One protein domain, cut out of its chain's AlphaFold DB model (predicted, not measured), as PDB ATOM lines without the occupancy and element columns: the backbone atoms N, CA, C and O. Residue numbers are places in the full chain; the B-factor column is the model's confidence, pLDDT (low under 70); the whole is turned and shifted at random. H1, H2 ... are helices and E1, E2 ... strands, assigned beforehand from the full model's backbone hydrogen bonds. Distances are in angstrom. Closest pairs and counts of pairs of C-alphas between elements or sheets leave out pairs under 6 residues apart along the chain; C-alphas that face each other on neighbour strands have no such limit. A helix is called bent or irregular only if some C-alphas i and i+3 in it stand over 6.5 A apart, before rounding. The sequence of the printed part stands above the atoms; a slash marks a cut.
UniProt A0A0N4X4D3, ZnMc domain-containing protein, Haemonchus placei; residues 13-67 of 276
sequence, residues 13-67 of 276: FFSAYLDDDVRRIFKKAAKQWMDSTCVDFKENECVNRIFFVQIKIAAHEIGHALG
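Overview. This is residues 13 to 67 of the 276 residues of the protein "ZnMc domain-containing protein" of Haemonchus placei (UniProt A0A0N4X4D3). Two helices, H1 and H2, pack on each other at a steep angle, and a short strand, E1, runs back beside H1. The first printed residues, 13 to 14, pair with E1, and residues 44 to 54 make a wide loop from E1 to the first residue of H2. The printed part has 55 residues with two named helices and one named strand, in the order H1, E1, H2 along the chain; E1 pairs with no named strand, and the class is mostly helix. The whole is compact, with a radius of gyration of the C-alphas of 10.4 A, and rounded, spanning 27 by 22 by 18 A.

Along the chain. H1, the longest helix by residues, runs from Asp 20 to Met 34, 15 residues and 20.5 A from first to last C-alpha. It begins with C-alpha 20 at (77.158, 204.874, 227.103) and ends with C-alpha 34 at (67.502, 207.833, 209.303). H2 covers residues 55 to 66, Ile 55 to Leu 66, and is 16.0 A long between its first and last C-alphas; C-alpha 66 lies at (67.240, 196.290, 207.782). E1 is residues 41 to 43, Phe 41 to Glu 43, with 7.0 A from first to last C-alpha. Neither helix is bent.

Arrangement. H1 and H2 touch, with 16 pairs of C-alphas within 8 A. Their closest C-alphas are those of Ala 29 and Ala 59, 4.8 A apart, and their centres are 9.9 A apart. The two helices run the same way at a steep tilt of 57 degrees. H1 and E1 have 2 pairs of C-alphas within 8 A; the closest are those of Ala 30 and Phe 41, 6.5 A apart, and the centres are 10.1 A apart. E1 and H2 are apart, with no C-alpha of the one within 8 A of the other. Residues 13 to 14 form a short parallel pairing with residues 42 to 43 of E1. In H1 and H2 every pair of O i and N i+4 is within hydrogen-bond range.

Size, cuts and confidence. The two C-alphas farthest apart are those of Ser 36 and Asn 48, 27.9 A, and the first and last printed C-alphas, those of Phe 13 and Gly 67, are 14.8 A apart. The printed part has no cut. The link from H1 to E1 is short, with 6 residues between them, and the link from E1 to H2 is long, with 11 residues. The mean pLDDT of the printed part is 73.8. The model's confidence is low, under 70, in 19 residues, namely residues 13 to 19 and residues 43 to 54.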
ATOM      1  N   PHE A  13      64.084 198.658 217.370       43.59
ATOM      2  CA  PHE A  13      64.327 198.956 218.773       43.59
ATOM      3  C   PHE A  13      65.764 198.608 219.187       43.59
ATOM      4  O   PHE A  13      66.340 197.666 218.646       43.59
ATOM      5  N   PHE A  14      66.334 199.329 220.162       50.16
ATOM      6  CA  PHE A  14      67.647 199.020 220.749       50.16
ATOM      7  C   PHE A  14      67.689 199.264 222.264       50.16
ATOM      8  O   PHE A  14      66.964 200.119 222.765       50.16
ATOM      9  N   SER A  15      68.568 198.521 222.950       42.19
ATOM     10  CA  SER A  15      68.672 198.400 224.413       42.19
ATOM     11  C   SER A  15      69.024 199.701 225.146       42.19
ATOM     12  O   SER A  15      69.969 200.397 224.767       42.19
ATOM     13  N   ALA A  16      68.350 199.949 226.274       46.38
ATOM     14  CA  ALA A  16      68.709 200.981 227.250       46.38
ATOM     15  C   ALA A  16      69.858 200.570 228.203       46.38
ATOM     16  O   ALA A  16      70.367 201.411 228.937       46.38
ATOM     17  N   TYR A  17      70.304 199.307 228.176       46.91
ATOM     18  CA  TYR A  17      71.343 198.748 229.062       46.91
ATOM     19  C   TYR A  17      72.734 198.681 228.413       46.91
ATOM     20  O   TYR A  17      73.627 197.986 228.893       46.91
ATOM     21  N   LEU A  18      72.923 199.377 227.291       56.94
ATOM     22  CA  LEU A  18      74.226 199.505 226.638       56.94
ATOM     23  C   LEU A  18      75.109 200.475 227.416       56.94
ATOM     24  O   LEU A  18      74.612 201.519 227.847       56.94
ATOM     25  N   ASP A  19      76.403 200.156 227.497       67.62
ATOM     26  CA  ASP A  19      77.453 201.114 227.847       67.62
ATOM     27  C   ASP A  19      77.265 202.418 227.048       67.62
ATOM     28  O   ASP A  19      76.883 202.388 225.868       67.62
ATOM     29  N   ASP A  20      77.475 203.569 227.689       71.94
ATOM     30  CA  ASP A  20      77.158 204.874 227.103       71.94
ATOM     31  C   ASP A  20      77.920 205.137 225.794       71.94
ATOM     32  O   ASP A  20      77.375 205.760 224.870       71.94
ATOM     33  N   ASP A  21      79.141 204.609 225.651       70.19
ATOM     34  CA  ASP A  21      79.916 204.735 224.420       70.19
ATOM     35  C   ASP A  21      79.324 203.876 223.295       70.19
ATOM     36  O   ASP A  21      79.176 204.360 222.165       70.19
ATOM     37  N   VAL A  22      78.892 202.648 223.602       70.88
ATOM     38  CA  VAL A  22      78.208 201.750 222.653       70.88
ATOM     39  C   VAL A  22      76.873 202.349 222.210       70.88
ATOM     40  O   VAL A  22      76.566 202.392 221.013       70.88
ATOM     41  N   ARG A  23      76.093 202.892 223.153       74.06
ATOM     42  CA  ARG A  23      74.825 203.579 222.869       74.06
ATOM     43  C   ARG A  23      75.042 204.773 221.947       74.06
ATOM     44  O   ARG A  23      74.299 204.962 220.981       74.06
ATOM     45  N   ARG A  24      76.075 205.576 222.211       78.31
ATOM     46  CA  ARG A  24      76.443 206.731 221.382       78.31
ATOM     47  C   ARG A  24      76.846 206.312 219.967       78.31
ATOM     48  O   ARG A  24      76.466 206.996 219.015       78.31
ATOM     49  N   ILE A  25      77.604 205.227 219.819       77.19
ATOM     50  CA  ILE A  25      78.003 204.677 218.514       77.19
ATOM     51  C   ILE A  25      76.771 204.219 217.731       77.19
ATOM     52  O   ILE A  25      76.589 204.643 216.588       77.19
ATOM     53  N   PHE A  26      75.889 203.440 218.362       80.38
ATOM     54  CA  PHE A  26      74.665 202.968 217.720       80.38
ATOM     55  C   PHE A  26      73.773 204.123 217.269       80.38
ATOM     56  O   PHE A  26      73.363 204.166 216.114       80.38
ATOM     57  N   LYS A  27      73.529 205.111 218.142       83.25
ATOM     58  CA  LYS A  27      72.728 206.299 217.804       83.25
ATOM     59  C   LYS A  27      73.277 207.032 216.585       83.25
ATOM     60  O   LYS A  27      72.503 207.474 215.741       83.25
ATOM     61  N   LYS A  28      74.603 207.150 216.467       84.44
ATOM     62  CA  LYS A  28      75.240 207.765 215.294       84.44
ATOM     63  C   LYS A  28      75.030 206.933 214.031       84.44
ATOM     64  O   LYS A  28      74.671 207.509 213.012       84.44
ATOM     65  N   ALA A  29      75.200 205.614 214.100       85.38
ATOM     66  CA  ALA A  29      74.969 204.720 212.966       85.38
ATOM     67  C   ALA A  29      73.491 204.698 212.527       85.38
ATOM     68  O   ALA A  29      73.190 204.883 211.352       85.38
ATOM     69  N   ALA A  30      72.558 204.573 213.474       88.38
ATOM     70  CA  ALA A  30      71.121 204.647 213.216       88.38
ATOM     71  C   ALA A  30      70.740 205.990 212.587       88.38
ATOM     72  O   ALA A  30      70.001 206.031 211.604       88.38
ATOM     73  N   LYS A  31      71.312 207.090 213.088       89.69
ATOM     74  CA  LYS A  31      71.116 208.418 212.508       89.69
ATOM     75  C   LYS A  31      71.579 208.499 211.050       89.69
ATOM     76  O   LYS A  31      70.873 209.112 210.258       89.69
ATOM     77  N   GLN A  32      72.694 207.868 210.670       90.50
ATOM     78  CA  GLN A  32      73.139 207.857 209.267       90.50
ATOM     79  C   GLN A  32      72.094 207.218 208.339       90.50
ATOM     80  O   GLN A  32      71.803 207.772 207.281       90.50
ATOM     81  N   TRP A  33      71.461 206.119 208.763       93.00
ATOM     82  CA  TRP A  33      70.341 205.524 208.029       93.00
ATOM     83  C   TRP A  33      69.099 206.430 208.031       93.00
ATOM     84  O   TRP A  33      68.504 206.665 206.979       93.00
ATOM     85  N   MET A  34      68.700 206.980 209.185       92.62
ATOM     86  CA  MET A  34      67.502 207.833 209.303       92.62
ATOM     87  C   MET A  34      67.594 209.126 208.491       92.62
ATOM     88  O   MET A  34      66.577 209.607 207.989       92.62
ATOM     89  N   ASP A  35      68.795 209.693 208.364       93.69
ATOM     90  CA  ASP A  35      69.016 211.002 207.750       93.69
ATOM     91  C   ASP A  35      68.692 211.031 206.258       93.69
ATOM     92  O   ASP A  35      68.453 212.107 205.721       93.69
ATOM     93  N   SER A  36      68.696 209.883 205.576       93.69
ATOM     94  CA  SER A  36      68.437 209.798 204.131       93.69
ATOM     95  C   SER A  36      67.500 208.657 203.734       93.69
ATOM     96  O   SER A  36      67.269 208.435 202.544       93.69
ATOM     97  N   THR A  37      66.906 207.971 204.714       95.56
ATOM     98  CA  THR A  37      65.834 206.998 204.487       95.56
ATOM     99  C   THR A  37      64.550 207.395 205.197       95.56
ATOM    100  O   THR A  37      64.519 208.320 206.008       95.56
ATOM    101  N   CYS A  38      63.460 206.693 204.902       93.81
ATOM    102  CA  CYS A  38      62.209 206.831 205.640       93.81
ATOM    103  C   CYS A  38      62.094 205.912 206.868       93.81
ATOM    104  O   CYS A  38      61.040 205.884 207.504       93.81
ATOM    105  N   VAL A  39      63.151 205.157 207.184       91.06
ATOM    106  CA  VAL A  39      63.180 204.209 208.300       91.06
ATOM    107  C   VAL A  39      63.474 204.952 209.596       91.06
ATOM    108  O   VAL A  39      64.418 205.738 209.655       91.06
ATOM    109  N   ASP A  40      62.671 204.708 210.631       86.25
ATOM    110  CA  ASP A  40      62.831 205.295 211.960       86.25
ATOM    111  C   ASP A  40      63.376 204.271 212.962       86.25
ATOM    112  O   ASP A  40      62.888 203.141 213.052       86.25
ATOM    113  N   PHE A  41      64.351 204.700 213.762       83.75
ATOM    114  CA  PHE A  41      64.837 203.959 214.924       83.75
ATOM    115  C   PHE A  41      64.366 204.660 216.195       83.75
ATOM    116  O   PHE A  41      64.389 205.890 216.283       83.75
ATOM    117  N   LYS A  42      63.937 203.876 217.185       75.69
ATOM    118  CA  LYS A  42      63.519 204.369 218.504       75.69
ATOM    119  C   LYS A  42      64.181 203.526 219.588       75.69
ATOM    120  O   LYS A  42      64.378 202.327 219.400       75.69
ATOM    121  N   GLU A  43      64.536 204.146 220.708       66.56
ATOM    122  CA  GLU A  43      65.071 203.404 221.860       66.56
ATOM    123  C   GLU A  43      63.952 202.560 222.474       66.56
ATOM    124  O   GLU A  43      62.786 202.960 222.450       66.56
ATOM    125  N   ASN A  44      64.293 201.385 222.997       62.31
ATOM    126  CA  ASN A  44      63.347 200.543 223.719       62.31
ATOM    127  C   ASN A  44      64.075 199.721 224.776       62.31
ATOM    128  O   ASN A  44      65.093 199.079 224.519       62.31
ATOM    129  N   GLU A  45      63.501 199.697 225.964       56.97
ATOM    130  CA  GLU A  45      64.057 199.065 227.153       56.97
ATOM    131  C   GLU A  45      64.104 197.525 227.062       56.97
ATOM    132  O   GLU A  45      64.712 196.879 227.908       56.97
ATOM    133  N   CYS A  46      63.528 196.911 226.020       54.06
ATOM    134  CA  CYS A  46      63.365 195.455 225.929       54.06
ATOM    135  C   CYS A  46      64.552 194.648 225.373       54.06
ATOM    136  O   CYS A  46      64.483 193.420 225.370       54.06
ATOM    137  N   VAL A  47      65.617 195.266 224.852       50.72
ATOM    138  CA  VAL A  47      66.736 194.496 224.270       50.72
ATOM    139  C   VAL A  47      67.836 194.342 225.314       50.72
ATOM    140  O   VAL A  47      68.191 195.309 225.976       50.72
ATOM    141  N   ASN A  48      68.407 193.149 225.454       42.03
ATOM    142  CA  ASN A  48      69.588 192.918 226.279       42.03
ATOM    143  C   ASN A  48      70.736 192.451 225.384       42.03
ATOM    144  O   ASN A  48      70.618 191.435 224.706       42.03
ATOM    145  N   ARG A  49      71.851 193.192 225.459       46.09
ATOM    146  CA  ARG A  49      73.168 192.942 224.842       46.09
ATOM    147  C   ARG A  49      73.293 193.287 223.359       46.09
ATOM    148  O   ARG A  49      73.014 192.485 222.477       46.09
ATOM    149  N   ILE A  50      73.844 194.472 223.114       51.38
ATOM    150  CA  ILE A  50      74.486 194.822 221.851       51.38
ATOM    151  C   ILE A  50      75.890 195.335 222.200       51.38
ATOM    152  O   ILE A  50      76.055 196.062 223.173       51.38
ATOM    153  N   PHE A  51      76.918 194.948 221.453       47.75
ATOM    154  CA  PHE A  51      78.275 195.462 221.645       47.75
ATOM    155  C   PHE A  51      78.771 196.005 220.309       47.75
ATOM    156  O   PHE A  51      78.898 195.255 219.347       47.75
ATOM    157  N   PHE A  52      79.038 197.310 220.246       53.66
ATOM    158  CA  PHE A  52      79.638 197.958 219.081       53.66
ATOM    159  C   PHE A  52      80.848 198.769 219.500       53.66
ATOM    160  O   PHE A  52      80.735 199.671 220.325       53.66
ATOM    161  N   VAL A  53      81.986 198.486 218.876       54.97
ATOM    162  CA  VAL A  53      83.241 199.203 219.136       54.97
ATOM    163  C   VAL A  53      83.484 200.302 218.085       54.97
ATOM    164  O   VAL A  53      84.264 201.220 218.316       54.97
ATOM    165  N   GLN A  54      82.774 200.277 216.944       64.88
ATOM    166  CA  GLN A  54      82.932 201.242 215.843       64.88
ATOM    167  C   GLN A  54      81.603 201.576 215.135       64.88
ATOM    168  O   GLN A  54      80.720 200.725 215.029       64.88
ATOM    169  N   ILE A  55      81.478 202.799 214.589       74.38
ATOM    170  CA  ILE A  55      80.286 203.236 213.825       74.38
ATOM    171  C   ILE A  55      80.098 202.414 212.550       74.38
ATOM    172  O   ILE A  55      78.962 202.060 212.259       74.38
ATOM    173  N   LYS A  56      81.181 202.080 211.828       79.31
ATOM    174  CA  LYS A  56      81.134 201.212 210.637       79.31
ATOM    175  C   LYS A  56      80.407 199.904 210.953       79.31
ATOM    176  O   LYS A  56      79.431 199.570 210.294       79.31
ATOM    177  N   ILE A  57      80.855 199.211 212.000       79.88
ATOM    178  CA  ILE A  57      80.288 197.926 212.429       79.88
ATOM    179  C   ILE A  57      78.819 198.105 212.820       79.88
ATOM    180  O   ILE A  57      77.964 197.360 212.363       79.88
ATOM    181  N   ALA A  58      78.496 199.141 213.601       82.12
ATOM    182  CA  ALA A  58      77.106 199.417 213.954       82.12
ATOM    183  C   ALA A  58      76.228 199.697 212.721       82.12
ATOM    184  O   ALA A  58      75.104 199.214 212.653       82.12
ATOM    185  N   ALA A  59      76.722 200.447 211.734       87.12
ATOM    186  CA  ALA A  59      75.991 200.740 210.503       87.12
ATOM    187  C   ALA A  59      75.771 199.481 209.650       87.12
ATOM    188  O   ALA A  59      74.670 199.307 209.129       87.12
ATOM    189  N   HIS A  60      76.782 198.612 209.567       87.75
ATOM    190  CA  HIS A  60      76.738 197.311 208.900       87.75
ATOM    191  C   HIS A  60      75.699 196.376 209.535       87.75
ATOM    192  O   HIS A  60      74.789 195.901 208.858       87.75
ATOM    193  N   GLU A  61      75.754 196.191 210.857       86.00
ATOM    194  CA  GLU A  61      74.792 195.342 211.573       86.00
ATOM    195  C   GLU A  61      73.371 195.916 211.526       86.00
ATOM    196  O   GLU A  61      72.392 195.172 211.429       86.00
ATOM    197  N   ILE A  62      73.227 197.247 211.530       87.94
ATOM    198  CA  ILE A  62      71.936 197.875 211.243       87.94
ATOM    199  C   ILE A  62      71.485 197.531 209.817       87.94
ATOM    200  O   ILE A  62      70.321 197.196 209.634       87.94
ATOM    201  N   GLY A  63      72.370 197.557 208.820       90.88
ATOM    202  CA  GLY A  63      72.066 197.112 207.457       90.88
ATOM    203  C   GLY A  63      71.485 195.695 207.423       90.88
ATOM    204  O   GLY A  63      70.414 195.485 206.848       90.88
ATOM    205  N   HIS A  64      72.104 194.744 208.129       89.81
ATOM    206  CA  HIS A  64      71.560 193.389 208.294       89.81
ATOM    207  C   HIS A  64      70.180 193.378 208.952       89.81
ATOM    208  O   HIS A  64      69.244 192.776 208.428       89.81
ATOM    209  N   ALA A  65      70.012 194.111 210.056       87.69
ATOM    210  CA  ALA A  65      68.719 194.297 210.719       87.69
ATOM    211  C   ALA A  65      67.652 194.938 209.808       87.69
ATOM    212  O   ALA A  65      66.441 194.804 210.036       87.69
ATOM    213  N   LEU A  66      68.086 195.690 208.797       88.06
ATOM    214  CA  LEU A  66      67.240 196.290 207.782       88.06
ATOM    215  C   LEU A  66      66.911 195.354 206.614       88.06
ATOM    216  O   LEU A  66      65.947 195.646 205.911       88.06
ATOM    217  N   GLY A  67      67.593 194.219 206.482       88.88
ATOM    218  CA  GLY A  67      67.333 193.212 205.452       88.88
ATOM    219  C   GLY A  67      68.440 193.083 204.407       88.88
ATOM    220  O   GLY A  67      68.261 192.361 203.432       88.88
TER     221      GLY A  67